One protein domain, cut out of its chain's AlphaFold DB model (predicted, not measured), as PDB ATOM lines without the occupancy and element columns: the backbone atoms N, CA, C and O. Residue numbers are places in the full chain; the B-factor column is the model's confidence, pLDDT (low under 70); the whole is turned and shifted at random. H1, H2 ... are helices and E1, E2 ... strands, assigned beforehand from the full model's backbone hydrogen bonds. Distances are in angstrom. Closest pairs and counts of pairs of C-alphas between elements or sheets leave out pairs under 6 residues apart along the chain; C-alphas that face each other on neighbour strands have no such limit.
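AT A GLANCE: This is residues 38 to 214 of the 260 residues of an uncharacterized protein of Acidobacteria bacterium (UniProt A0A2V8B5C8). A twisted sheet of four strands makes the core, with the long helix H1 running slantwise over one face and the shorter H3 over the other. The small hairpin of E1 and E2 leads into H3, and H4 sits by the far end of H3. Long loops lie at both ends of the sheet, residues 145 to 158 at one and 167 to 188 at the other. The printed part has 177 residues, with under half of them in named elements, in the order H1 H2 E1 E2 H3 H4 E3 E4 E5 E6; the larger sheet is antiparallel, in the order E3 - E4 - E5 - E6, and the class is mixed, helices and strands. The whole is compact, with a radius of gyration of the C-alphas of 16.1 A and spans of 48 by 34 by 30 A.

IN THESE COORDINATES: Find C-alpha 138 at (-48.322, -35.554, -42.359), where E3, residues 138 to 144, begins. E4 is residues 159 to 166, 23.9 A long; E5, residues 189 to 198, is 29.6 A; E6, residues 202 to 211, is 29.9 A and ends at C-alpha 211 (-33.656, -26.765, -45.954). Go back to C-alpha 38 at (-32.599, -47.593, -14.293); from there H1, residues 38 to 63, runs 37.1 A. H2 is residues 70 to 73, E1 89 to 91, E2 97 to 99, H3 100 to 109, 14.1 A long, and H4 117 to 120.

HOW THE PARTS SIT: E3 to E6 form a meander, each strand the antiparallel neighbour of the one before. Look for N 140 and O 162, 2.9 A, between E3 and E4; N 161 and O 195, 2.8 A, between E4 and E5; and N 194 and O 206, 2.8 A, between E5 and E6. H1 and H3 are on opposite faces, making three layers, helices on both faces of a sheet. H1 has a height over the sheet of 6.8 A; its closest C-alphas to E5 are Ala 52 and Ala 196, 5.0 A. H3 has a height of 9.7 A; Leu 104 and Ala 139 of E3 are its closest C-alphas there, 7.1 A. H2 only grazes the sheet with residues 70 to 73. H4 is not on the sheet but touches H3, closest at C-alphas 109 and 119, 5.5 A. In the hairpin of E1 and E2, N 90 and O 98 are 2.8 A apart. In H1 and H3 every O i to N i+4 pair is within hydrogen-bond range; H2 and H4 are too short for one.

THE WHOLE: The C-alphas of Ile 38 and Asn 181 are the farthest apart, 50.4 A. The printed part has no cut. The long links are H2 to E1, H4 to E3, E3 to E4 and E4 to E5. Mean pLDDT of the printed part is 92.1; residue 214 is under 70.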
ATOM      1  N   ILE A  38     -33.216 -48.826 -13.787       93.38
ATOM      2  CA  ILE A  38     -32.599 -47.593 -14.293       93.38
ATOM      3  C   ILE A  38     -31.770 -47.889 -15.545       93.38
ATOM      4  O   ILE A  38     -31.969 -47.237 -16.569       93.38
ATOM      5  N   ALA A  39     -30.903 -48.903 -15.500       95.06
ATOM      6  CA  ALA A  39     -30.078 -49.309 -16.632       95.06
ATOM      7  C   ALA A  39     -30.933 -49.730 -17.836       95.06
ATOM      8  O   ALA A  39     -30.657 -49.316 -18.961       95.06
ATOM      9  N   GLY A  40     -32.011 -50.488 -17.605       92.19
ATOM     10  CA  GLY A  40     -32.945 -50.885 -18.657       92.19
ATOM     11  C   GLY A  40     -33.724 -49.713 -19.262       92.19
ATOM     12  O   GLY A  40     -34.007 -49.711 -20.457       92.19
ATOM     13  N   ASN A  41     -34.077 -48.703 -18.467       90.56
ATOM     14  CA  ASN A  41     -34.734 -47.495 -18.974       90.56
ATOM     15  C   ASN A  41     -33.766 -46.600 -19.744       90.56
ATOM     16  O   ASN A  41     -34.141 -46.055 -20.780       90.56
ATOM     17  N   PHE A  42     -32.526 -46.478 -19.272       93.31
ATOM     18  CA  PHE A  42     -31.481 -45.733 -19.960       93.31
ATOM     19  C   PHE A  42     -31.156 -46.359 -21.322       93.31
ATOM     20  O   PHE A  42     -31.183 -45.655 -22.329       93.31
ATOM     21  N   SER A  43     -30.938 -47.679 -21.382       93.12
ATOM     22  CA  SER A  43     -30.628 -48.367 -22.641       93.12
ATOM     23  C   SER A  43     -31.770 -48.273 -23.653       93.12
ATOM     24  O   SER A  43     -31.524 -47.905 -24.798       93.12
ATOM     25  N   ARG A  44     -33.025 -48.495 -23.229       92.88
ATOM     26  CA  ARG A  44     -34.206 -48.278 -24.082       92.88
ATOM     27  C   ARG A  44     -34.314 -46.823 -24.533       92.88
ATOM     28  O   ARG A  44     -34.598 -46.558 -25.691       92.88
ATOM     29  N   GLY A  45     -34.072 -45.868 -23.638       92.44
ATOM     30  CA  GLY A  45     -34.100 -44.449 -23.981       92.44
ATOM     31  C   GLY A  45     -33.070 -44.076 -25.050       92.44
ATOM     32  O   GLY A  45     -33.383 -43.277 -25.929       92.44
ATOM     33  N   GLN A  46     -31.876 -44.666 -24.985       94.81
ATOM     34  CA  GLN A  46     -30.812 -44.460 -25.964       94.81
ATOM     35  C   GLN A  46     -31.110 -45.161 -27.295       94.81
ATOM     36  O   GLN A  46     -30.952 -44.548 -28.346       94.81
ATOM     37  N   GLU A  47     -31.582 -46.409 -27.263       95.38
ATOM     38  CA  GLU A  47     -32.000 -47.131 -28.470       95.38
ATOM     39  C   GLU A  47     -33.118 -46.380 -29.201       95.38
ATOM     40  O   GLU A  47     -33.024 -46.188 -30.405       95.38
ATOM     41  N   GLY A  48     -34.116 -45.870 -28.474       96.19
ATOM     42  CA  GLY A  48     -35.198 -45.079 -29.057       96.19
ATOM     43  C   GLY A  48     -34.735 -43.782 -29.712       96.19
ATOM     44  O   GLY A  48     -35.271 -43.391 -30.744       96.19
ATOM     45  N   LEU A  49     -33.724 -43.122 -29.141       96.44
ATOM     46  CA  LEU A  49     -33.136 -41.933 -29.756       96.44
ATOM     47  C   LEU A  49     -32.442 -42.294 -31.076       96.44
ATOM     48  O   LEU A  49     -32.684 -41.640 -32.082       96.44
ATOM     49  N   TYR A  50     -31.637 -43.361 -31.089       96.31
ATOM     50  CA  TYR A  50     -30.995 -43.842 -32.315       96.31
ATOM     51  C   TYR A  50     -31.998 -44.371 -33.346       96.31
ATOM     52  O   TYR A  50     -31.767 -44.235 -34.542       96.31
ATOM     53  N   ALA A  51     -33.112 -44.953 -32.903       97.38
ATOM     54  CA  ALA A  51     -34.196 -45.389 -33.773       97.38
ATOM     55  C   ALA A  51     -34.847 -44.201 -34.494       97.38
ATOM     56  O   ALA A  51     -35.013 -44.246 -35.710       97.38
ATOM     57  N   ALA A  52     -35.176 -43.131 -33.760       97.88
ATOM     58  CA  ALA A  52     -35.739 -41.914 -34.343       97.88
ATOM     59  C   ALA A  52     -34.754 -41.239 -35.313       97.88
ATOM     60  O   ALA A  52     -35.144 -40.848 -36.409       97.88
ATOM     61  N   ASP A  53     -33.473 -41.171 -34.947       97.00
ATOM     62  CA  ASP A  53     -32.404 -40.612 -35.786       97.00
ATOM     63  C   ASP A  53     -32.221 -41.418 -37.084       97.00
ATOM     64  O   ASP A  53     -32.233 -40.869 -38.182       97.00
ATOM     65  N   ALA A  54     -32.178 -42.751 -36.989       95.62
ATOM     66  CA  ALA A  54     -32.099 -43.622 -38.160       95.62
ATOM     67  C   ALA A  54     -33.314 -43.462 -39.088       95.62
ATOM     68  O   ALA A  54     -33.161 -43.461 -40.310       95.62
ATOM     69  N   ALA A  55     -34.517 -43.318 -38.521       96.50
ATOM     70  CA  ALA A  55     -35.736 -43.060 -39.282       96.50
ATOM     71  C   ALA A  55     -35.661 -41.728 -40.034       96.50
ATOM     72  O   ALA A  55     -36.000 -41.674 -41.216       96.50
ATOM     73  N   PHE A  56     -35.176 -40.680 -39.366       95.75
ATOM     74  CA  PHE A  56     -34.954 -39.373 -39.969       95.75
ATOM     75  C   PHE A  56     -33.964 -39.445 -41.138       95.75
ATOM     76  O   PHE A  56     -34.306 -39.033 -42.244       95.75
ATOM     77  N   GLU A  57     -32.786 -40.040 -40.938       94.62
ATOM     78  CA  GLU A  57     -31.762 -40.193 -41.984       94.62
ATOM     79  C   GLU A  57     -32.279 -41.002 -43.182       94.62
ATOM     80  O   GLU A  57     -32.050 -40.656 -44.342       94.62
ATOM     81  N   ARG A  58     -33.053 -42.061 -42.921       94.56
ATOM     82  CA  ARG A  58     -33.708 -42.829 -43.984       94.56
ATOM     83  C   ARG A  58     -34.707 -41.976 -44.762       94.56
ATOM     84  O   ARG A  58     -34.738 -42.067 -45.989       94.56
ATOM     85  N   ALA A  59     -35.534 -41.191 -44.073       95.44
ATOM     86  CA  ALA A  59     -36.519 -40.322 -44.707       95.44
ATOM     87  C   ALA A  59     -35.859 -39.182 -45.497       95.44
ATOM     88  O   ALA A  59     -36.369 -38.811 -46.553       95.44
ATOM     89  N   MET A  60     -34.716 -38.673 -45.030       92.94
ATOM     90  CA  MET A  60     -33.912 -37.676 -45.735       92.94
ATOM     91  C   MET A  60     -33.452 -38.186 -47.105       92.94
ATOM     92  O   MET A  60     -33.556 -37.465 -48.094       92.94
ATOM     93  N   ASP A  61     -33.002 -39.441 -47.186       92.81
ATOM     94  CA  ASP A  61     -32.590 -40.049 -48.459       92.81
ATOM     95  C   ASP A  61     -33.745 -40.082 -49.478       92.81
ATOM     96  O   ASP A  61     -33.569 -39.716 -50.641       92.81
ATOM     97  N   ASP A  62     -34.965 -40.405 -49.031       92.62
ATOM     98  CA  ASP A  62     -36.148 -40.351 -49.899       92.62
ATOM     99  C   ASP A  62     -36.553 -38.907 -50.233       92.62
ATOM    100  O   ASP A  62     -36.968 -38.631 -51.358       92.62
ATOM    101  N   LEU A  63     -36.409 -37.968 -49.292       92.38
ATOM    102  CA  LEU A  63     -36.760 -36.556 -49.478       92.38
ATOM    103  C   LEU A  63     -35.984 -35.914 -50.638       92.38
ATOM    104  O   LEU A  63     -36.548 -35.120 -51.393       92.38
ATOM    105  N   LEU A  64     -34.719 -36.304 -50.828       90.50
ATOM    106  CA  LEU A  64     -33.882 -35.858 -51.949       90.50
ATOM    107  C   LEU A  64     -34.445 -36.261 -53.321       90.50
ATOM    108  O   LEU A  64     -34.095 -35.656 -54.335       90.50
ATOM    109  N   THR A  65     -35.315 -37.273 -53.368       90.31
ATOM    110  CA  THR A  65     -35.935 -37.754 -54.607       90.31
ATOM    111  C   THR A  65     -37.225 -37.017 -54.964       90.31
ATOM    112  O   THR A  65     -37.729 -37.202 -56.072       90.31
ATOM    113  N   VAL A  66     -37.746 -36.167 -54.068       92.19
ATOM    114  CA  VAL A  66     -39.033 -35.477 -54.223       92.19
ATOM    115  C   VAL A  66     -38.811 -34.038 -54.708       92.19
ATOM    116  O   VAL A  66     -38.416 -33.176 -53.922       92.19
ATOM    117  N   PRO A  67     -39.086 -33.717 -55.991       89.19
ATOM    118  CA  PRO A  67     -38.793 -32.391 -56.539       89.19
ATOM    119  C   PRO A  67     -39.758 -31.305 -56.061       89.19
ATOM    120  O   PRO A  67     -39.385 -30.133 -56.035       89.19
ATOM    121  N   ASP A  68     -40.966 -31.681 -55.655       91.50
ATOM    122  CA  ASP A  68     -42.058 -30.787 -55.266       91.50
ATOM    123  C   ASP A  68     -42.497 -31.107 -53.832       91.50
ATOM    124  O   ASP A  68     -43.121 -32.142 -53.592       91.50
ATOM    125  N   TRP A  69     -42.111 -30.253 -52.881       92.88
ATOM    126  CA  TRP A  69     -42.386 -30.459 -51.456       92.88
ATOM    127  C   TRP A  69     -43.846 -30.199 -51.073       92.88
ATOM    128  O   TRP A  69     -44.302 -30.769 -50.086       92.88
ATOM    129  N   ASN A  70     -44.629 -29.507 -51.905       94.69
ATOM    130  CA  ASN A  70     -46.070 -29.345 -51.668       94.69
ATOM    131  C   ASN A  70     -46.793 -30.699 -51.615       94.69
ATOM    132  O   ASN A  70     -47.727 -30.884 -50.841       94.69
ATOM    133  N   LYS A  71     -46.292 -31.695 -52.356       94.69
ATOM    134  CA  LYS A  71     -46.826 -33.066 -52.337       94.69
ATOM    135  C   LYS A  71     -46.551 -33.838 -51.045       94.69
ATOM    136  O   LYS A  71     -47.115 -34.905 -50.812       94.69
ATOM    137  N   LEU A  72     -45.599 -33.368 -50.248       94.88
ATOM    138  CA  LEU A  72     -45.308 -33.918 -48.926       94.88
ATOM    139  C   LEU A  72     -46.239 -33.283 -47.894       94.88
ATOM    140  O   LEU A  72     -46.804 -33.982 -47.056       94.88
ATOM    141  N   LEU A  73     -46.436 -31.968 -48.013       95.50
ATOM    142  CA  LEU A  73     -47.282 -31.150 -47.145       95.50
ATOM    143  C   LEU A  73     -48.782 -31.455 -47.294       95.50
ATOM    144  O   LEU A  73     -49.525 -31.501 -46.306       95.50
ATOM    145  N   ASP A  74     -49.233 -31.764 -48.509       92.94
ATOM    146  CA  ASP A  74     -50.593 -32.248 -48.766       92.94
ATOM    147  C   ASP A  74     -50.779 -33.749 -48.442       92.94
ATOM    148  O   ASP A  74     -51.911 -34.238 -48.373       92.94
ATOM    149  N   GLY A  75     -49.682 -34.471 -48.179       92.31
ATOM    150  CA  GLY A  75     -49.655 -35.896 -47.842       92.31
ATOM    151  C   GLY A  75     -49.865 -36.848 -49.026       92.31
ATOM    152  O   GLY A  75     -50.106 -38.037 -48.809       92.31
ATOM    153  N   THR A  76     -49.800 -36.369 -50.270       92.75
ATOM    154  CA  THR A  76     -50.003 -37.197 -51.474       92.75
ATOM    155  C   THR A  76     -48.794 -38.056 -51.834       92.75
ATOM    156  O   THR A  76     -48.940 -39.073 -52.515       92.75
ATOM    157  N   THR A  77     -47.599 -37.665 -51.390       94.75
ATOM    158  CA  THR A  77     -46.347 -38.396 -51.599       94.75
ATOM    159  C   THR A  77     -45.819 -38.932 -50.274       94.75
ATOM    160  O   THR A  77     -45.705 -38.204 -49.293       94.75
ATOM    161  N   GLN A  78     -45.464 -40.214 -50.264       94.56
ATOM    162  CA  GLN A  78     -44.897 -40.903 -49.108       94.56
ATOM    163  C   GLN A  78     -43.531 -41.498 -49.459       94.56
ATOM    164  O   GLN A  78     -43.200 -41.687 -50.632       94.56
ATOM    165  N   SER A  79     -42.752 -41.802 -48.428       94.88
ATOM    166  CA  SER A  79     -41.484 -42.520 -48.518       94.88
ATOM    167  C   SER A  79     -41.683 -43.935 -49.075       94.88
ATOM    168  O   SER A  79     -42.756 -44.530 -48.970       94.88
ATOM    169  N   ALA A  80     -40.614 -44.518 -49.620       93.38
ATOM    170  CA  ALA A  80     -40.594 -45.938 -49.970       93.38
ATOM    171  C   ALA A  80     -40.601 -46.849 -48.724       93.38
ATOM    172  O   ALA A  80     -40.860 -48.048 -48.832       93.38
ATOM    173  N   PHE A  81     -40.306 -46.300 -47.545       95.06
ATOM    174  CA  PHE A  81     -40.383 -46.980 -46.260       95.06
ATOM    175  C   PHE A  81     -41.744 -46.716 -45.599       95.06
ATOM    176  O   PHE A  81     -41.884 -45.861 -44.725       95.06
ATOM    177  N   ILE A  82     -42.754 -47.461 -46.048       95.69
ATOM    178  CA  ILE A  82     -44.095 -47.506 -45.455       95.69
ATOM    179  C   ILE A  82     -44.539 -48.959 -45.280       95.69
ATOM    180  O   ILE A  82     -44.240 -49.814 -46.116       95.69
ATOM    181  N   ASP A  83     -45.278 -49.250 -44.215       94.25
ATOM    182  CA  ASP A  83     -45.761 -50.604 -43.900       94.25
ATOM    183  C   ASP A  83     -47.285 -50.782 -44.061       94.25
ATOM    184  O   ASP A  83     -47.870 -51.755 -43.585       94.25
ATOM    185  N   GLY A  84     -47.945 -49.836 -44.731       93.06
ATOM    186  CA  GLY A  84     -49.394 -49.801 -44.904       93.06
ATOM    187  C   GLY A  84     -49.900 -48.382 -45.144       93.06
ATOM    188  O   GLY A  84     -49.131 -47.493 -45.502       93.06
ATOM    189  N   GLY A  85     -51.197 -48.152 -44.933       92.62
ATOM    190  CA  GLY A  85     -51.780 -46.807 -45.016       92.62
ATOM    191  C   GLY A  85     -51.316 -45.877 -43.877       92.62
ATOM    192  O   GLY A  85     -50.893 -46.378 -42.829       92.62
ATOM    193  N   PRO A  86     -51.441 -44.542 -44.041       91.25
ATOM    194  CA  PRO A  86     -50.974 -43.519 -43.086       91.25
ATOM    195  C   PRO A  86     -51.836 -43.395 -41.818       91.25
ATOM    196  O   PRO A  86     -51.796 -42.390 -41.115       91.25
ATOM    197  N   SER A  87     -52.666 -44.395 -41.546       91.56
ATOM    198  CA  SER A  87     -53.537 -44.477 -40.380       91.56
ATOM    199  C   SER A  87     -53.759 -45.942 -40.000       91.56
ATOM    200  O   SER A  87     -53.367 -46.870 -40.722       91.56
ATOM    201  N   GLY A  88     -54.392 -46.142 -38.849       92.88
ATOM    202  CA  GLY A  88     -54.761 -47.455 -38.349       92.88
ATOM    203  C   GLY A  88     -53.752 -48.041 -37.374       92.88
ATOM    204  O   GLY A  88     -52.684 -47.487 -37.111       92.88
ATOM    205  N   ASP A  89     -54.144 -49.189 -36.842       94.94
ATOM    206  CA  ASP A  89     -53.460 -49.878 -35.762       94.94
ATOM    207  C   ASP A  89     -52.272 -50.711 -36.264       94.94
ATOM    208  O   ASP A  89     -52.303 -51.281 -37.362       94.94
ATOM    209  N   ARG A  90     -51.214 -50.769 -35.457       94.94
ATOM    210  CA  ARG A  90     -50.032 -51.606 -35.649       94.94
ATOM    211  C   ARG A  90     -49.753 -52.368 -34.367       94.94
ATOM    212  O   ARG A  90     -49.600 -51.775 -33.303       94.94
ATOM    213  N   VAL A  91     -49.618 -53.683 -34.490       93.44
ATOM    214  CA  VAL A  91     -49.191 -54.532 -33.379       93.44
ATOM    215  C   VAL A  91     -47.671 -54.493 -33.295       93.44
ATOM    216  O   VAL A  91     -46.975 -54.881 -34.234       93.44
ATOM    217  N   LEU A  92     -47.157 -54.016 -32.168       91.75
ATOM    218  CA  LEU A  92     -45.733 -53.971 -31.877       91.75
ATOM    219  C   LEU A  92     -45.220 -55.359 -31.443       91.75
ATOM    220  O   LEU A  92     -46.004 -56.200 -30.995       91.75
ATOM    221  N   PRO A  93     -43.901 -55.625 -31.520       88.12
ATOM    222  CA  PRO A  93     -43.337 -56.932 -31.161       88.12
ATOM    223  C   PRO A  93     -43.596 -57.381 -29.715       88.12
ATOM    224  O   PRO A  93     -43.517 -58.571 -29.417       88.12
ATOM    225  N   ASP A  94     -43.895 -56.450 -28.805       87.31
ATOM    226  CA  ASP A  94     -44.263 -56.744 -27.415       87.31
ATOM    227  C   ASP A  94     -45.770 -57.003 -27.216       87.31
ATOM    228  O   ASP A  94     -46.213 -57.210 -26.086       87.31
ATOM    229  N   GLY A  95     -46.550 -57.009 -28.302       90.44
ATOM    230  CA  GLY A  95     -48.000 -57.195 -28.311       90.44
ATOM    231  C   GLY A  95     -48.799 -55.929 -28.004       90.44
ATOM    232  O   GLY A  95     -50.025 -55.992 -27.965       90.44
ATOM    233  N   SER A  96     -48.139 -54.791 -27.771       91.62
ATOM    234  CA  SER A  96     -48.831 -53.511 -27.642       91.62
ATOM    235  C   SER A  96     -49.302 -52.986 -29.001       91.62
ATOM    236  O   SER A  96     -48.912 -53.488 -30.054       91.62
ATOM    237  N   HIS A  97     -50.178 -51.987 -28.964       93.31
ATOM    238  CA  HIS A  97     -50.855 -51.438 -30.131       93.31
ATOM    239  C   HIS A  97     -50.465 -49.971 -30.328       93.31
ATOM    240  O   HIS A  97     -50.491 -49.187 -29.375       93.31
ATOM    241  N   LEU A  98     -50.107 -49.611 -31.559       94.88
ATOM    242  CA  LEU A  98     -49.809 -48.250 -31.992       94.88
ATOM    243  C   LEU A  98     -50.811 -47.832 -33.068       94.88
ATOM    244  O   LEU A  98     -50.775 -48.342 -34.184       94.88
ATOM    245  N   ASP A  99     -51.663 -46.862 -32.751       95.69
ATOM    246  CA  ASP A  99     -52.511 -46.206 -33.744       95.69
ATOM    247  C   ASP A  99     -51.757 -45.017 -34.357       95.69
ATOM    248  O   ASP A  99     -51.488 -44.012 -33.693       95.69
ATOM    249  N   ILE A 100     -51.417 -45.140 -35.642       95.75
ATOM    250  CA  ILE A 100     -50.678 -44.121 -36.400       95.75
ATOM    251  C   ILE A 100     -51.487 -42.825 -36.532       95.75
ATOM    252  O   ILE A 100     -50.920 -41.735 -36.462       95.75
ATOM    253  N   GLY A 101     -52.812 -42.927 -36.674       96.56
ATOM    254  CA  GLY A 101     -53.693 -41.761 -36.733       96.56
ATOM    255  C   GLY A 101     -53.726 -41.030 -35.394       96.56
ATOM    256  O   GLY A 101     -53.580 -39.810 -35.350       96.56
ATOM    257  N   ALA A 102     -53.813 -41.777 -34.291       96.19
ATOM    258  CA  ALA A 102     -53.748 -41.199 -32.951       96.19
ATOM    259  C   ALA A 102     -52.391 -40.536 -32.663       96.19
ATOM    260  O   ALA A 102     -52.361 -39.473 -32.044       96.19
ATOM    261  N   ALA A 103     -51.279 -41.121 -33.124       96.00
ATOM    262  CA  ALA A 103     -49.947 -40.520 -33.009       96.00
ATOM    263  C   ALA A 103     -49.840 -39.211 -33.813       96.00
ATOM    264  O   ALA A 103     -49.356 -38.201 -33.300       96.00
ATOM    265  N   LEU A 104     -50.364 -39.196 -35.043       95.88
ATOM    266  CA  LEU A 104     -50.405 -37.997 -35.880       95.88
ATOM    267  C   LEU A 104     -51.271 -36.891 -35.257       95.88
ATOM    268  O   LEU A 104     -50.867 -35.729 -35.210       95.88
ATOM    269  N   ASN A 105     -52.445 -37.248 -34.730       96.06
ATOM    270  CA  ASN A 105     -53.329 -36.324 -34.017       96.06
ATOM    271  C   ASN A 105     -52.675 -35.801 -32.726       96.06
ATOM    272  O   ASN A 105     -52.810 -34.623 -32.393       96.06
ATOM    273  N   MET A 106     -51.895 -36.631 -32.026       95.25
ATOM    274  CA  MET A 106     -51.163 -36.209 -30.832       95.25
ATOM    275  C   MET A 106     -50.123 -35.137 -31.172       95.25
ATOM    276  O   MET A 106     -50.035 -34.130 -30.470       95.25
ATOM    277  N   ALA A 107     -49.388 -35.306 -32.275       94.69
ATOM    278  CA  ALA A 107     -48.435 -34.309 -32.758       94.69
ATOM    279  C   ALA A 107     -49.127 -33.019 -33.242       94.69
ATOM    280  O   ALA A 107     -48.630 -31.917 -33.003       94.69
ATOM    281  N   ASN A 108     -50.287 -33.141 -33.891       94.88
ATOM    282  CA  ASN A 108     -51.022 -32.012 -34.464       94.88
ATOM    283  C   ASN A 108     -51.855 -31.217 -33.456       94.88
ATOM    284  O   ASN A 108     -52.005 -30.013 -33.614       94.88
ATOM    285  N   CYS A 109     -52.436 -31.850 -32.441       94.75
ATOM    286  CA  CYS A 109     -53.344 -31.164 -31.523       94.75
ATOM    287  C   CYS A 109     -53.332 -31.677 -30.079       94.75
ATOM    288  O   CYS A 109     -54.169 -31.254 -29.279       94.75
ATOM    289  N   GLY A 110     -52.403 -32.565 -29.712       93.50
ATOM    290  CA  GLY A 110     -52.292 -33.080 -28.343       93.50
ATOM    291  C   GLY A 110     -53.453 -33.989 -27.919       93.50
ATOM    292  O   GLY A 110     -53.698 -34.160 -26.726       93.50
ATOM    293  N   LYS A 111     -54.198 -34.549 -28.880       94.38
ATOM    294  CA  LYS A 111     -55.334 -35.455 -28.656       94.38
ATOM    295  C   LYS A 111     -55.181 -36.689 -29.536       94.38
ATOM    296  O   LYS A 111     -54.508 -36.639 -30.553       94.38
ATOM    297  N   THR A 112     -55.826 -37.792 -29.170       94.56
ATOM    298  CA  THR A 112     -55.845 -39.008 -30.001       94.56
ATOM    299  C   THR A 112     -56.970 -39.005 -31.041       94.56
ATOM    300  O   THR A 112     -56.879 -39.708 -32.042       94.56
ATOM    301  N   SER A 113     -58.021 -38.210 -30.827       94.62
ATOM    302  CA  SER A 113     -59.113 -37.993 -31.783       94.62
ATOM    303  C   SER A 113     -58.721 -37.017 -32.891       94.62
ATOM    304  O   SER A 113     -57.831 -36.193 -32.686       94.62
ATOM    305  N   ASP A 114     -59.461 -37.036 -33.998       94.25
ATOM    306  CA  ASP A 114     -59.250 -36.136 -35.136       94.25
ATOM    307  C   ASP A 114     -59.177 -34.660 -34.722       94.25
ATOM    308  O   ASP A 114     -60.005 -34.158 -33.952       94.25
ATOM    309  N   CYS A 115     -58.174 -33.963 -35.256       94.50
ATOM    310  CA  CYS A 115     -57.969 -32.544 -35.005       94.50
ATOM    311  C   CYS A 115     -58.941 -31.698 -35.839       94.50
ATOM    312  O   CYS A 115     -59.017 -31.827 -37.062       94.50
ATOM    313  N   SER A 116     -59.655 -30.780 -35.189       95.31
ATOM    314  CA  SER A 116     -60.463 -29.771 -35.884       95.31
ATOM    315  C   SER A 116     -59.589 -28.640 -36.460       95.31
ATOM    316  O   SER A 116     -58.461 -28.447 -36.002       95.31
ATOM    317  N   PRO A 117     -60.085 -27.812 -37.403       93.12
ATOM    318  CA  PRO A 117     -59.322 -26.664 -37.903       93.12
ATOM    319  C   PRO A 117     -58.838 -25.712 -36.797       93.12
ATOM    320  O   PRO A 117     -57.712 -25.230 -36.851       93.12
ATOM    321  N   SER A 118     -59.644 -25.493 -35.750       93.69
ATOM    322  CA  SER A 118     -59.230 -24.668 -34.607       93.69
ATOM    323  C   SER A 118     -58.169 -25.336 -33.736       93.69
ATOM    324  O   SER A 118     -57.368 -24.647 -33.109       93.69
ATOM    325  N   ASP A 119     -58.160 -26.670 -33.685       94.81
ATOM    326  CA  ASP A 119     -57.128 -27.418 -32.972       94.81
ATOM    327  C   ASP A 119     -55.769 -27.286 -33.671       94.81
ATOM    328  O   ASP A 119     -54.751 -27.126 -33.000       94.81
ATOM    329  N   LEU A 120     -55.750 -27.285 -35.010       93.00
ATOM    330  CA  LEU A 120     -54.518 -27.153 -35.795       93.00
ATOM    331  C   LEU A 120     -53.837 -25.795 -35.590       93.00
ATOM    332  O   LEU A 120     -52.613 -25.757 -35.464       93.00
ATOM    333  N   THR A 121     -54.610 -24.714 -35.466       93.50
ATOM    334  CA  THR A 121     -54.086 -23.367 -35.178       93.50
ATOM    335  C   THR A 121     -53.883 -23.093 -33.686       93.50
ATOM    336  O   THR A 121     -53.357 -22.052 -33.298       93.50
ATOM    337  N   GLY A 122     -54.356 -23.988 -32.818       89.06
ATOM    338  CA  GLY A 122     -54.245 -23.850 -31.373       89.06
ATOM    339  C   GLY A 122     -52.868 -24.265 -30.853       89.06
ATOM    340  O   GLY A 122     -52.212 -25.150 -31.398       89.06
ATOM    341  N   ASN A 123     -52.456 -23.686 -29.723       87.56
ATOM    342  CA  ASN A 123     -51.254 -24.107 -28.999       87.56
ATOM    343  C   ASN A 123     -51.579 -25.187 -27.945       87.56
ATOM    344  O   ASN A 123     -51.251 -25.047 -26.768       87.56
ATOM    345  N   ALA A 124     -52.293 -26.243 -28.348       77.44
ATOM    346  CA  ALA A 124     -52.791 -27.269 -27.425       77.44
ATOM    347  C   ALA A 124     -51.663 -28.040 -26.711       77.44
ATOM    348  O   ALA A 124     -51.821 -28.446 -25.562       77.44
ATOM    349  N   THR A 125     -50.514 -28.204 -27.369       73.88
ATOM    350  CA  THR A 125     -49.334 -28.902 -26.833       73.88
ATOM    351  C   THR A 125     -48.382 -27.981 -26.064       73.88
ATOM    352  O   THR A 125     -47.406 -28.456 -25.490       73.88
ATOM    353  N   GLY A 126     -48.607 -26.662 -26.073       80.94
ATOM    354  CA  GLY A 126     -47.659 -25.665 -25.562       80.94
ATOM    355  C   GLY A 126     -46.425 -25.445 -26.452       80.94
ATOM    356  O   GLY A 126     -45.669 -24.507 -26.209       80.94
ATOM    357  N   THR A 127     -46.236 -26.268 -27.489       79.88
ATOM    358  CA  THR A 127     -45.070 -26.275 -28.392       79.88
ATOM    359  C   THR A 127     -45.378 -25.752 -29.796       79.88
ATOM    360  O   THR A 127     -44.517 -25.812 -30.665       79.88
ATOM    361  N   ARG A 128     -46.597 -25.254 -30.034       86.69
ATOM    362  CA  ARG A 128     -47.078 -24.771 -31.340       86.69
ATOM    363  C   ARG A 128     -47.655 -23.345 -31.200       86.69
ATOM    364  O   ARG A 128     -48.875 -23.165 -31.272       86.69
ATOM    365  N   PRO A 129     -46.821 -22.326 -30.887       90.81
ATOM    366  CA  PRO A 129     -47.273 -20.959 -30.606       90.81
ATOM    367  C   PRO A 129     -47.569 -20.095 -31.848       90.81
ATOM    368  O   PRO A 129     -47.945 -18.936 -31.684       90.81
ATOM    369  N   TRP A 130     -47.415 -20.615 -33.069       91.62
ATOM    370  CA  TRP A 130     -47.401 -19.836 -34.317       91.62
ATOM    371  C   TRP A 130     -48.765 -19.683 -35.007       91.62
ATOM    372  O   TRP A 130     -48.860 -19.105 -36.088       91.62
ATOM    373  N   GLY A 131     -49.849 -20.147 -34.383       92.06
ATOM    374  CA  GLY A 131     -51.198 -19.935 -34.903       92.06
ATOM    375  C   GLY A 131     -51.410 -20.631 -36.249       92.06
ATOM    376  O   GLY A 131     -51.330 -21.853 -36.327       92.06
ATOM    377  N   ALA A 132     -51.698 -19.861 -37.301       92.19
ATOM    378  CA  ALA A 132     -51.886 -20.393 -38.654       92.19
ATOM    379  C   ALA A 132     -50.622 -21.059 -39.225       92.19
ATOM    380  O   ALA A 132     -50.748 -22.026 -39.965       92.19
ATOM    381  N   ASN A 133     -49.432 -20.620 -38.800       91.44
ATOM    382  CA  ASN A 133     -48.143 -21.182 -39.231       91.44
ATOM    383  C   ASN A 133     -47.706 -22.355 -38.341       91.44
ATOM    384  O   ASN A 133     -46.532 -22.708 -38.271       91.44
ATOM    385  N   ASN A 134     -48.622 -22.925 -37.559       92.56
ATOM    386  CA  ASN A 134     -48.301 -24.117 -36.799       92.56
ATOM    387  C   ASN A 134     -48.079 -25.297 -37.757       92.56
ATOM    388  O   ASN A 134     -48.975 -25.578 -38.557       92.56
ATOM    389  N   PRO A 135     -46.985 -26.067 -37.601       93.50
ATOM    390  CA  PRO A 135     -46.725 -27.229 -38.443       93.50
ATOM    391  C   PRO A 135     -47.904 -28.203 -38.428       93.50
ATOM    392  O   PRO A 135     -48.328 -28.644 -37.351       93.50
ATOM    393  N   VAL A 136     -48.448 -28.530 -39.602       95.19
ATOM    394  CA  VAL A 136     -49.480 -29.564 -39.767       95.19
ATOM    395  C   VAL A 136     -48.809 -30.842 -40.250       95.19
ATOM    396  O   VAL A 136     -48.522 -31.020 -41.429       95.19
ATOM    397  N   TRP A 137     -48.564 -31.748 -39.312       96.00
ATOM    398  CA  TRP A 137     -47.864 -33.001 -39.538       96.00
ATOM    399  C   TRP A 137     -48.640 -33.935 -40.466       96.00
ATOM    400  O   TRP A 137     -49.830 -34.216 -40.257       96.00
ATOM    401  N   ARG A 138     -47.924 -34.472 -41.454       96.19
ATOM    402  CA  ARG A 138     -48.322 -35.554 -42.359       96.19
ATOM    403  C   ARG A 138     -47.397 -36.744 -42.182       96.19
ATOM    404  O   ARG A 138     -46.186 -36.583 -42.089       96.19
ATOM    405  N   ALA A 139     -47.958 -37.949 -42.154       96.56
ATOM    406  CA  ALA A 139     -47.172 -39.177 -42.101       96.56
ATOM    407  C   ALA A 139     -46.431 -39.393 -43.431       96.56
ATOM    408  O   ALA A 139     -47.072 -39.558 -44.469       96.56
ATOM    409  N   TYR A 140     -45.100 -39.434 -43.389       97.31
ATOM    410  CA  TYR A 140     -44.261 -39.555 -44.583       97.31
ATOM    411  C   TYR A 140     -43.589 -40.923 -44.702       97.31
ATOM    412  O   TYR A 140     -43.694 -41.557 -45.748       97.31
ATOM    413  N   ALA A 141     -42.937 -41.395 -43.640       97.25
ATOM    414  CA  ALA A 141     -42.278 -42.703 -43.590       97.25
ATOM    415  C   ALA A 141     -42.651 -43.406 -42.288       97.25
ATOM    416  O   ALA A 141     -42.729 -42.752 -41.254       97.25
ATOM    417  N   TYR A 142     -42.902 -44.710 -42.297       97.38
ATOM    418  CA  TYR A 142     -43.232 -45.434 -41.069       97.38
ATOM    419  C   TYR A 142     -43.124 -46.944 -41.232       97.38
ATOM    420  O   TYR A 142     -43.424 -47.509 -42.281       97.38
ATOM    421  N   GLY A 143     -42.743 -47.610 -40.150       96.12
ATOM    422  CA  GLY A 143     -42.716 -49.061 -40.092       96.12
ATOM    423  C   GLY A 143     -41.796 -49.593 -38.997       96.12
ATOM    424  O   GLY A 143     -41.169 -48.826 -38.259       96.12
ATOM    425  N   PRO A 144     -41.670 -50.926 -38.893       95.75
ATOM    426  CA  PRO A 144     -40.727 -51.565 -37.984       95.75
ATOM    427  C   PRO A 144     -39.278 -51.197 -38.334       95.75
ATOM    428  O   PRO A 144     -38.871 -51.319 -39.489       95.75
ATOM    429  N   LEU A 145     -38.466 -50.829 -37.339       95.38
ATOM    430  CA  LEU A 145     -37.071 -50.416 -37.542       95.38
ATOM    431  C   LEU A 145     -36.213 -51.526 -38.169       95.38
ATOM    432  O   LEU A 145     -35.309 -51.244 -38.946       95.38
ATOM    433  N   VAL A 146     -36.530 -52.795 -37.897       94.12
ATOM    434  CA  VAL A 146     -35.904 -53.958 -38.555       94.12
ATOM    435  C   VAL A 146     -35.976 -53.897 -40.090       94.12
ATOM    436  O   VAL A 146     -35.081 -54.406 -40.763       94.12
ATOM    437  N   ASN A 147     -36.989 -53.225 -40.646       93.44
ATOM    438  CA  ASN A 147     -37.229 -53.128 -42.085       93.44
ATOM    439  C   ASN A 147     -36.661 -51.847 -42.714       93.44
ATOM    440  O   ASN A 147     -36.836 -51.633 -43.912       93.44
ATOM    441  N   ILE A 148     -36.001 -50.981 -41.935       92.00
ATOM    442  CA  ILE A 148     -35.477 -49.704 -42.445       92.00
ATOM    443  C   ILE A 148     -34.363 -49.910 -43.483       92.00
ATOM    444  O   ILE A 148     -34.186 -49.095 -44.388       92.00
ATOM    445  N   LEU A 149     -33.641 -51.032 -43.372       89.50
ATOM    446  CA  LEU A 149     -32.677 -51.504 -44.356       89.50
ATOM    447  C   LEU A 149     -33.205 -52.775 -45.039       89.50
ATOM    448  O   LEU A 149     -33.620 -53.704 -44.342       89.50
ATOM    449  N   PRO A 150     -33.083 -52.901 -46.373       82.19
ATOM    450  CA  PRO A 150     -33.530 -54.093 -47.103       82.19
ATOM    451  C   PRO A 150     -32.823 -55.393 -46.692       82.19
ATOM    452  O   PRO A 150     -33.299 -56.486 -46.981       82.19
ATOM    453  N   THR A 151     -31.652 -55.288 -46.060       81.75
ATOM    454  CA  THR A 151     -30.782 -56.417 -45.714       81.75
ATOM    455  C   THR A 151     -31.220 -57.176 -44.462       81.75
ATOM    456  O   THR A 151     -30.681 -58.250 -44.205       81.75
ATOM    457  N   GLY A 152     -32.144 -56.629 -43.659       79.62
ATOM    458  CA  GLY A 152     -32.604 -57.258 -42.413       79.62
ATOM    459  C   GLY A 152     -31.515 -57.401 -41.339       79.62
ATOM    460  O   GLY A 152     -31.596 -58.269 -40.476       79.62
ATOM    461  N   THR A 153     -30.459 -56.584 -41.398       88.00
ATOM    462  CA  THR A 153     -29.313 -56.661 -40.472       88.00
ATOM    463  C   THR A 153     -29.560 -55.980 -39.128       88.00
ATOM    464  O   THR A 153     -28.741 -56.104 -38.219       88.00
ATOM    465  N   ILE A 154     -30.657 -55.233 -38.996       89.25
ATOM    466  CA  ILE A 154     -31.015 -54.516 -37.773       89.25
ATOM    467  C   ILE A 154     -31.889 -55.419 -36.913       89.25
ATOM    468  O   ILE A 154     -32.937 -55.877 -37.350       89.25
ATOM    469  N   ASN A 155     -31.473 -55.646 -35.670       89.75
ATOM    470  CA  ASN A 155     -32.271 -56.360 -34.682       89.75
ATOM    471  C   ASN A 155     -32.767 -55.365 -33.634       89.75
ATOM    472  O   ASN A 155     -32.055 -55.060 -32.679       89.75
ATOM    473  N   SER A 156     -33.961 -54.825 -33.858       92.00
ATOM    474  CA  SER A 156     -34.592 -53.878 -32.950       92.00
ATOM    475  C   SER A 156     -36.109 -54.029 -32.997       92.00
ATOM    476  O   SER A 156     -36.695 -54.182 -34.069       92.00
ATOM    477  N   ASN A 157     -36.737 -53.966 -31.823       93.12
ATOM    478  CA  ASN A 157     -38.189 -54.087 -31.656       93.12
ATOM    479  C   ASN A 157     -38.913 -52.736 -31.731       93.12
ATOM    480  O   ASN A 157     -40.071 -52.635 -31.329       93.12
ATOM    481  N   TRP A 158     -38.223 -51.692 -32.179       96.00
ATOM    482  CA  TRP A 158     -38.794 -50.362 -32.290       96.00
ATOM    483  C   TRP A 158     -39.595 -50.223 -33.579       96.00
ATOM    484  O   TRP A 158     -39.222 -50.739 -34.632       96.00
ATOM    485  N   TYR A 159     -40.692 -49.491 -33.487       97.25
ATOM    486  CA  TYR A 159     -41.432 -48.964 -34.617       97.25
ATOM    487  C   TYR A 159     -41.093 -47.489 -34.756       97.25
ATOM    488  O   TYR A 159     -40.993 -46.785 -33.753       97.25
ATOM    489  N   VAL A 160     -40.913 -47.009 -35.977       97.62
ATOM    490  CA  VAL A 160     -40.570 -45.612 -36.227       97.62
ATOM    491  C   VAL A 160     -41.563 -44.970 -37.177       97.62
ATOM    492  O   VAL A 160     -42.142 -45.633 -38.037       97.62
ATOM    493  N   MET A 161     -41.763 -43.672 -37.010       97.81
ATOM    494  CA  MET A 161     -42.628 -42.848 -37.835       97.81
ATOM    495  C   MET A 161     -41.954 -41.502 -38.055       97.81
ATOM    496  O   MET A 161     -41.564 -40.840 -37.105       97.81
ATOM    497  N   VAL A 162     -41.841 -41.086 -39.305       98.19
ATOM    498  CA  VAL A 162     -41.395 -39.759 -39.701       98.19
ATOM    499  C   VAL A 162     -42.583 -39.006 -40.260       98.19
ATOM    500  O   VAL A 162     -43.287 -39.476 -41.159       98.19
ATOM    501  N   MET A 163     -42.786 -37.825 -39.706       98.12
ATOM    502  CA  MET A 163     -43.764 -36.855 -40.137       98.12
ATOM    503  C   MET A 163     -43.052 -35.682 -40.796       98.12
ATOM    504  O   MET A 163     -41.951 -35.305 -40.393       98.12
ATOM    505  N   VAL A 164     -43.709 -35.103 -41.786       97.50
ATOM    506  CA  VAL A 164     -43.294 -33.876 -42.464       97.50
ATOM    507  C   VAL A 164     -44.382 -32.836 -42.274       97.50
ATOM    508  O   VAL A 164     -45.564 -33.175 -42.208       97.50
ATOM    509  N   ALA A 165     -43.985 -31.587 -42.140       96.62
ATOM    510  CA  ALA A 165     -44.881 -30.459 -42.048       96.62
ATOM    511  C   ALA A 165     -44.195 -29.233 -42.623       96.62
ATOM    512  O   ALA A 165     -42.969 -29.188 -42.762       96.62
ATOM    513  N   ASP A 166     -45.016 -28.242 -42.908       94.88
ATOM    514  CA  ASP A 166     -44.533 -26.922 -43.228       94.88
ATOM    515  C   ASP A 166     -43.874 -26.300 -41.992       94.88
ATOM    516  O   ASP A 166     -44.199 -26.661 -40.847       94.88
ATOM    517  N   ASP A 167     -42.881 -25.447 -42.209       92.00
ATOM    518  CA  ASP A 167     -42.076 -24.907 -41.126       92.00
ATOM    519  C   ASP A 167     -42.673 -23.603 -40.550       92.00
ATOM    520  O   ASP A 167     -43.329 -22.829 -41.240       92.00
ATOM    521  N   PRO A 168     -42.457 -23.310 -39.257       89.50
ATOM    522  CA  PRO A 168     -43.114 -22.178 -38.608       89.50
ATOM    523  C   PRO A 168     -42.546 -20.798 -38.984       89.50
ATOM    524  O   PRO A 168     -43.074 -19.788 -38.511       89.50
ATOM    525  N   SER A 169     -41.450 -20.728 -39.749       88.50
ATOM    526  CA  SER A 169     -40.844 -19.466 -40.197       88.50
ATOM    527  C   SER A 169     -41.529 -18.860 -41.428       88.50
ATOM    528  O   SER A 169     -41.242 -17.711 -41.784       88.50
ATOM    529  N   GLU A 170     -42.473 -19.598 -42.008       86.75
ATOM    530  CA  GLU A 170     -43.386 -19.156 -43.052       86.75
ATOM    531  C   GLU A 170     -44.228 -17.940 -42.629       86.75
ATOM    532  O   GLU A 170     -44.393 -17.638 -41.440       86.75
ATOM    533  N   ASN A 171     -44.750 -17.184 -43.600       87.81
ATOM    534  CA  ASN A 171     -45.515 -15.959 -43.328       87.81
ATOM    535  C   ASN A 171     -46.826 -15.800 -44.112       87.81
ATOM    536  O   ASN A 171     -47.434 -14.727 -44.051       87.81
ATOM    537  N   ASP A 172     -47.289 -16.850 -44.787       89.69
ATOM    538  CA  ASP A 172     -48.526 -16.847 -45.575       89.69
ATOM    539  C   ASP A 172     -49.716 -17.552 -44.897       89.69
ATOM    540  O   ASP A 172     -50.865 -17.280 -45.258       89.69
ATOM    541  N   GLY A 173     -49.475 -18.366 -43.866       90.38
ATOM    542  CA  GLY A 173     -50.527 -19.072 -43.134       90.38
ATOM    543  C   GLY A 173     -51.084 -20.292 -43.854       90.38
ATOM    544  O   GLY A 173     -52.191 -20.714 -43.503       90.38
ATOM    545  N   ASP A 174     -50.367 -20.840 -44.840       91.50
ATOM    546  CA  ASP A 174     -50.785 -22.031 -45.579       91.50
ATOM    547  C   ASP A 174     -49.888 -23.247 -45.281       91.50
ATOM    548  O   ASP A 174     -48.965 -23.532 -46.030       91.50
ATOM    549  N   PRO A 175     -50.212 -24.062 -44.260       91.38
ATOM    550  CA  PRO A 175     -49.372 -25.195 -43.867       91.38
ATOM    551  C   PRO A 175     -49.368 -26.362 -44.876       91.38
ATOM    552  O   PRO A 175     -48.826 -27.430 -44.578       91.38
ATOM    553  N   LEU A 176     -50.062 -26.230 -46.014       92.31
ATOM    554  CA  LEU A 176     -50.107 -27.233 -47.081       92.31
ATOM    555  C   LEU A 176     -49.174 -26.904 -48.247       92.31
ATOM    556  O   LEU A 176     -49.004 -27.756 -49.123       92.31
ATOM    557  N   HIS A 177     -48.585 -25.709 -48.276       93.06
ATOM    558  CA  HIS A 177     -47.698 -25.284 -49.346       93.06
ATOM    559  C   HIS A 177     -46.442 -24.644 -48.768       93.06
ATOM    560  O   HIS A 177     -46.519 -23.825 -47.871       93.06
ATOM    561  N   ASP A 178     -45.296 -25.011 -49.332       91.31
ATOM    562  CA  ASP A 178     -44.015 -24.378 -49.037       91.31
ATOM    563  C   ASP A 178     -44.035 -22.945 -49.589       91.31
ATOM    564  O   ASP A 178     -44.556 -22.694 -50.692       91.31
ATOM    565  N   GLY A 179     -43.441 -22.007 -48.856       86.94
ATOM    566  CA  GLY A 179     -43.378 -20.613 -49.250       86.94
ATOM    567  C   GLY A 179     -42.714 -20.457 -50.616       86.94
ATOM    568  O   GLY A 179     -41.680 -21.050 -50.914       86.94
ATOM    569  N   THR A 180     -43.280 -19.620 -51.489       80.06
ATOM    570  CA  THR A 180     -42.824 -19.544 -52.893       80.06
ATOM    571  C   THR A 180     -42.003 -18.300 -53.241       80.06
ATOM    572  O   THR A 180     -41.559 -18.155 -54.381       80.06
ATOM    573  N   ASN A 181     -41.831 -17.354 -52.314       74.94
ATOM    574  CA  ASN A 181     -41.292 -16.022 -52.604       74.94
ATOM    575  C   ASN A 181     -40.084 -15.707 -51.720       74.94
ATOM    576  O   ASN A 181     -40.119 -15.957 -50.530       74.94
ATOM    577  N   GLY A 182     -39.068 -15.008 -52.242       70.19
ATOM    578  CA  GLY A 182     -37.862 -14.656 -51.468       70.19
ATOM    579  C   GLY A 182     -38.068 -13.705 -50.270       70.19
ATOM    580  O   GLY A 182     -37.099 -13.363 -49.601       70.19
ATOM    581  N   GLY A 183     -39.298 -13.241 -50.025       79.81
ATOM    582  CA  GLY A 183     -39.690 -12.538 -48.795       79.81
ATOM    583  C   GLY A 183     -40.264 -13.462 -47.717       79.81
ATOM    584  O   GLY A 183     -40.588 -12.991 -46.628       79.81
ATOM    585  N   ASN A 184     -40.412 -14.746 -48.027       85.06
ATOM    586  CA  ASN A 184     -40.837 -15.781 -47.114       85.06
ATOM    587  C   ASN A 184     -39.598 -16.540 -46.616       85.06
ATOM    588  O   ASN A 184     -38.741 -16.932 -47.407       85.06
ATOM    589  N   LEU A 185     -39.442 -16.615 -45.293       85.62
ATOM    590  CA  LEU A 185     -38.226 -17.142 -44.669       85.62
ATOM    591  C   LEU A 185     -38.207 -18.671 -44.626       85.62
ATOM    592  O   LEU A 185     -37.113 -19.227 -44.531       85.62
ATOM    593  N   GLY A 186     -39.373 -19.309 -44.735       86.94
ATOM    594  CA  GLY A 186     -39.503 -20.762 -44.797       86.94
ATOM    595  C   GLY A 186     -39.372 -21.343 -46.205       86.94
ATOM    596  O   GLY A 186     -39.358 -22.551 -46.380       86.94
ATOM    597  N   THR A 187     -39.189 -20.510 -47.236       90.00
ATOM    598  CA  THR A 187     -39.115 -21.005 -48.617       90.00
ATOM    599  C   THR A 187     -38.016 -22.050 -48.789       90.00
ATOM    600  O   THR A 187     -36.820 -21.759 -48.652       90.00
ATOM    601  N   GLY A 188     -38.419 -23.256 -49.189       89.56
ATOM    602  CA  GLY A 188     -37.532 -24.399 -49.337       89.56
ATOM    603  C   GLY A 188     -37.086 -24.967 -47.996       89.56
ATOM    604  O   GLY A 188     -35.984 -25.518 -47.922       89.56
ATOM    605  N   VAL A 189     -37.904 -24.839 -46.957       91.75
ATOM    606  CA  VAL A 189     -37.668 -25.344 -45.610       91.75
ATOM    607  C   VAL A 189     -38.863 -26.205 -45.179       91.75
ATOM    608  O   VAL A 189     -40.002 -25.960 -45.536       91.75
ATOM    609  N   LEU A 190     -38.595 -27.300 -44.469       94.12
ATOM    610  CA  LEU A 190     -39.615 -28.192 -43.920       94.12
ATOM    611  C   LEU A 190     -39.311 -28.499 -42.467       94.12
ATOM    612  O   LEU A 190     -38.154 -28.695 -42.083       94.12
ATOM    613  N   ALA A 191     -40.363 -28.652 -41.675       94.94
ATOM    614  CA  ALA A 191     -40.278 -29.303 -40.384       94.94
ATOM    615  C   ALA A 191     -40.408 -30.823 -40.558       94.94
ATOM    616  O   ALA A 191     -41.279 -31.338 -41.260       94.94
ATOM    617  N   MET A 192     -39.544 -31.569 -39.880       96.19
ATOM    618  CA  MET A 192     -39.582 -33.022 -39.809       96.19
ATOM    619  C   MET A 192     -39.618 -33.462 -38.355       96.19
ATOM    620  O   MET A 192     -38.896 -32.937 -37.507       96.19
ATOM    621  N   ARG A 193     -40.440 -34.467 -38.074       97.19
ATOM    622  CA  ARG A 193     -40.587 -35.050 -36.744       97.19
ATOM    623  C   ARG A 193     -40.472 -36.557 -36.843       97.19
ATOM    624  O   ARG A 193     -41.316 -37.206 -37.449       97.19
ATOM    625  N   ALA A 194     -39.426 -37.110 -36.252       98.19
ATOM    626  CA  ALA A 194     -39.221 -38.543 -36.154       98.19
ATOM    627  C   ALA A 194     -39.612 -39.025 -34.758       98.19
ATOM    628  O   ALA A 194     -39.074 -38.573 -33.748       98.19
ATOM    629  N   GLU A 195     -40.544 -39.965 -34.701       97.81
ATOM    630  CA  GLU A 195     -40.973 -40.636 -33.487       97.81
ATOM    631  C   GLU A 195     -40.565 -42.105 -33.518       97.81
ATOM    632  O   GLU A 195     -40.708 -42.790 -34.531       97.81
ATOM    633  N   ALA A 196     -40.083 -42.604 -32.386       97.94
ATOM    634  CA  ALA A 196     -39.757 -44.003 -32.181       97.94
ATOM    635  C   ALA A 196     -40.567 -44.549 -31.005       97.94
ATOM    636  O   ALA A 196     -40.538 -43.990 -29.906       97.94
ATOM    637  N   PHE A 197     -41.259 -45.657 -31.240       97.12
ATOM    638  CA  PHE A 197     -42.103 -46.372 -30.294       97.12
ATOM    639  C   PHE A 197     -41.481 -47.731 -30.004       97.12
ATOM    640  O   PHE A 197     -41.256 -48.538 -30.904       97.12
ATOM    641  N   GLY A 198     -41.172 -47.974 -28.742       94.19
ATOM    642  CA  GLY A 198     -40.480 -49.162 -28.283       94.19
ATOM    643  C   GLY A 198     -41.262 -49.913 -27.211       94.19
ATOM    644  O   GLY A 198     -42.303 -49.452 -26.729       94.19
ATOM    645  N   PRO A 199     -40.733 -51.068 -26.780       88.88
ATOM    646  CA  PRO A 199     -41.418 -51.933 -25.834       88.88
ATOM    647  C   PRO A 199     -41.791 -51.232 -24.527       88.88
ATOM    648  O   PRO A 199     -41.025 -50.412 -24.009       88.88
ATOM    649  N   ARG A 200     -42.917 -51.639 -23.929       85.00
ATOM    650  CA  ARG A 200     -43.419 -51.124 -22.636       85.00
ATOM    651  C   ARG A 200     -43.725 -49.618 -22.656       85.00
ATOM    652  O   ARG A 200     -43.586 -48.957 -21.628       85.00
ATOM    653  N   GLY A 201     -44.125 -49.088 -23.813       86.31
ATOM    654  CA  GLY A 201     -44.483 -47.676 -23.985       86.31
ATOM    655  C   GLY A 201     -43.283 -46.729 -24.015       86.31
ATOM    656  O   GLY A 201     -43.428 -45.548 -23.707       86.31
ATOM    657  N   ALA A 202     -42.086 -47.230 -24.338       91.81
ATOM    658  CA  ALA A 202     -40.941 -46.359 -24.558       91.81
ATOM    659  C   ALA A 202     -41.200 -45.487 -25.795       91.81
ATOM    660  O   ALA A 202     -41.583 -45.997 -26.842       91.81
ATOM    661  N   HIS A 203     -40.996 -44.179 -25.679       95.12
ATOM    662  CA  HIS A 203     -41.271 -43.236 -26.761       95.12
ATOM    663  C   HIS A 203     -40.192 -42.161 -26.812       95.12
ATOM    664  O   HIS A 203     -39.767 -41.640 -25.772       95.12
ATOM    665  N   LYS A 204     -39.705 -41.868 -28.016       96.81
ATOM    666  CA  LYS A 204     -38.721 -40.818 -28.282       96.81
ATOM    667  C   LYS A 204     -39.130 -40.030 -29.508       96.81
ATOM    668  O   LYS A 204     -39.650 -40.599 -30.457       96.81
ATOM    669  N   ILE A 205     -38.886 -38.727 -29.451       96.19
ATOM    670  CA  ILE A 205     -39.239 -37.769 -30.490       96.19
ATOM    671  C   ILE A 205     -37.989 -36.947 -30.788       96.19
ATOM    672  O   ILE A 205     -37.319 -36.484 -29.860       96.19
ATOM    673  N   ILE A 206     -37.700 -36.767 -32.069       96.06
ATOM    674  CA  ILE A 206     -36.726 -35.818 -32.599       96.06
ATOM    675  C   ILE A 206     -37.482 -34.900 -33.555       96.06
ATOM    676  O   ILE A 206     -38.214 -35.379 -34.416       96.06
ATOM    677  N   GLU A 207     -37.299 -33.592 -33.411       94.12
ATOM    678  CA  GLU A 207     -37.792 -32.598 -34.362       94.12
ATOM    679  C   GLU A 207     -36.611 -31.847 -34.960       94.12
ATOM    680  O   GLU A 207     -35.671 -31.479 -34.252       94.12
ATOM    681  N   MET A 208     -36.655 -31.654 -36.271       91.50
ATOM    682  CA  MET A 208     -35.596 -31.034 -37.049       91.50
ATOM    683  C   MET A 208     -36.195 -30.214 -38.182       91.50
ATOM    684  O   MET A 208     -37.264 -30.528 -38.696       91.50
ATOM    685  N   THR A 209     -35.465 -29.190 -38.596       92.25
ATOM    686  CA  THR A 209     -35.795 -28.389 -39.772       92.25
ATOM    687  C   THR A 209     -34.818 -28.727 -40.887       92.25
ATOM    688  O   THR A 209     -33.610 -28.805 -40.657       92.25
ATOM    689  N   VAL A 210     -35.336 -28.939 -42.092       91.75
ATOM    690  CA  VAL A 210     -34.560 -29.317 -43.272       91.75
ATOM    691  C   VAL A 210     -34.732 -28.248 -44.328       91.75
ATOM    692  O   VAL A 210     -35.854 -27.878 -44.631       91.75
ATOM    693  N   ALA A 211     -33.632 -27.777 -44.908       89.69
ATOM    694  CA  ALA A 211     -33.656 -26.765 -45.954       89.69
ATOM    695  C   ALA A 211     -33.065 -27.306 -47.261       89.69
ATOM    696  O   ALA A 211     -32.041 -27.998 -47.254       89.69
ATOM    697  N   ARG A 212     -33.662 -26.945 -48.398       84.31
ATOM    698  CA  ARG A 212     -33.056 -27.145 -49.717       84.31
ATOM    699  C   ARG A 212     -31.847 -26.238 -49.866       84.31
ATOM    700  O   ARG A 212     -31.925 -25.019 -49.736       84.31
ATOM    701  N   THR A 213     -30.717 -26.825 -50.239       74.69
ATOM    702  CA  THR A 213     -29.550 -26.051 -50.646       74.69
ATOM    703  C   THR A 213     -29.672 -25.713 -52.133       74.69
ATOM    704  O   THR A 213     -29.597 -26.573 -53.005       74.69
ATOM    705  N   ASN A 214     -29.840 -24.429 -52.456       58.03
ATOM    706  CA  ASN A 214     -29.915 -23.947 -53.845       58.03
ATOM    707  C   ASN A 214     -28.560 -23.976 -54.586       58.03
ATOM    708  O   ASN A 214     -28.432 -23.447 -55.690       58.03
TER     709      ASN A 214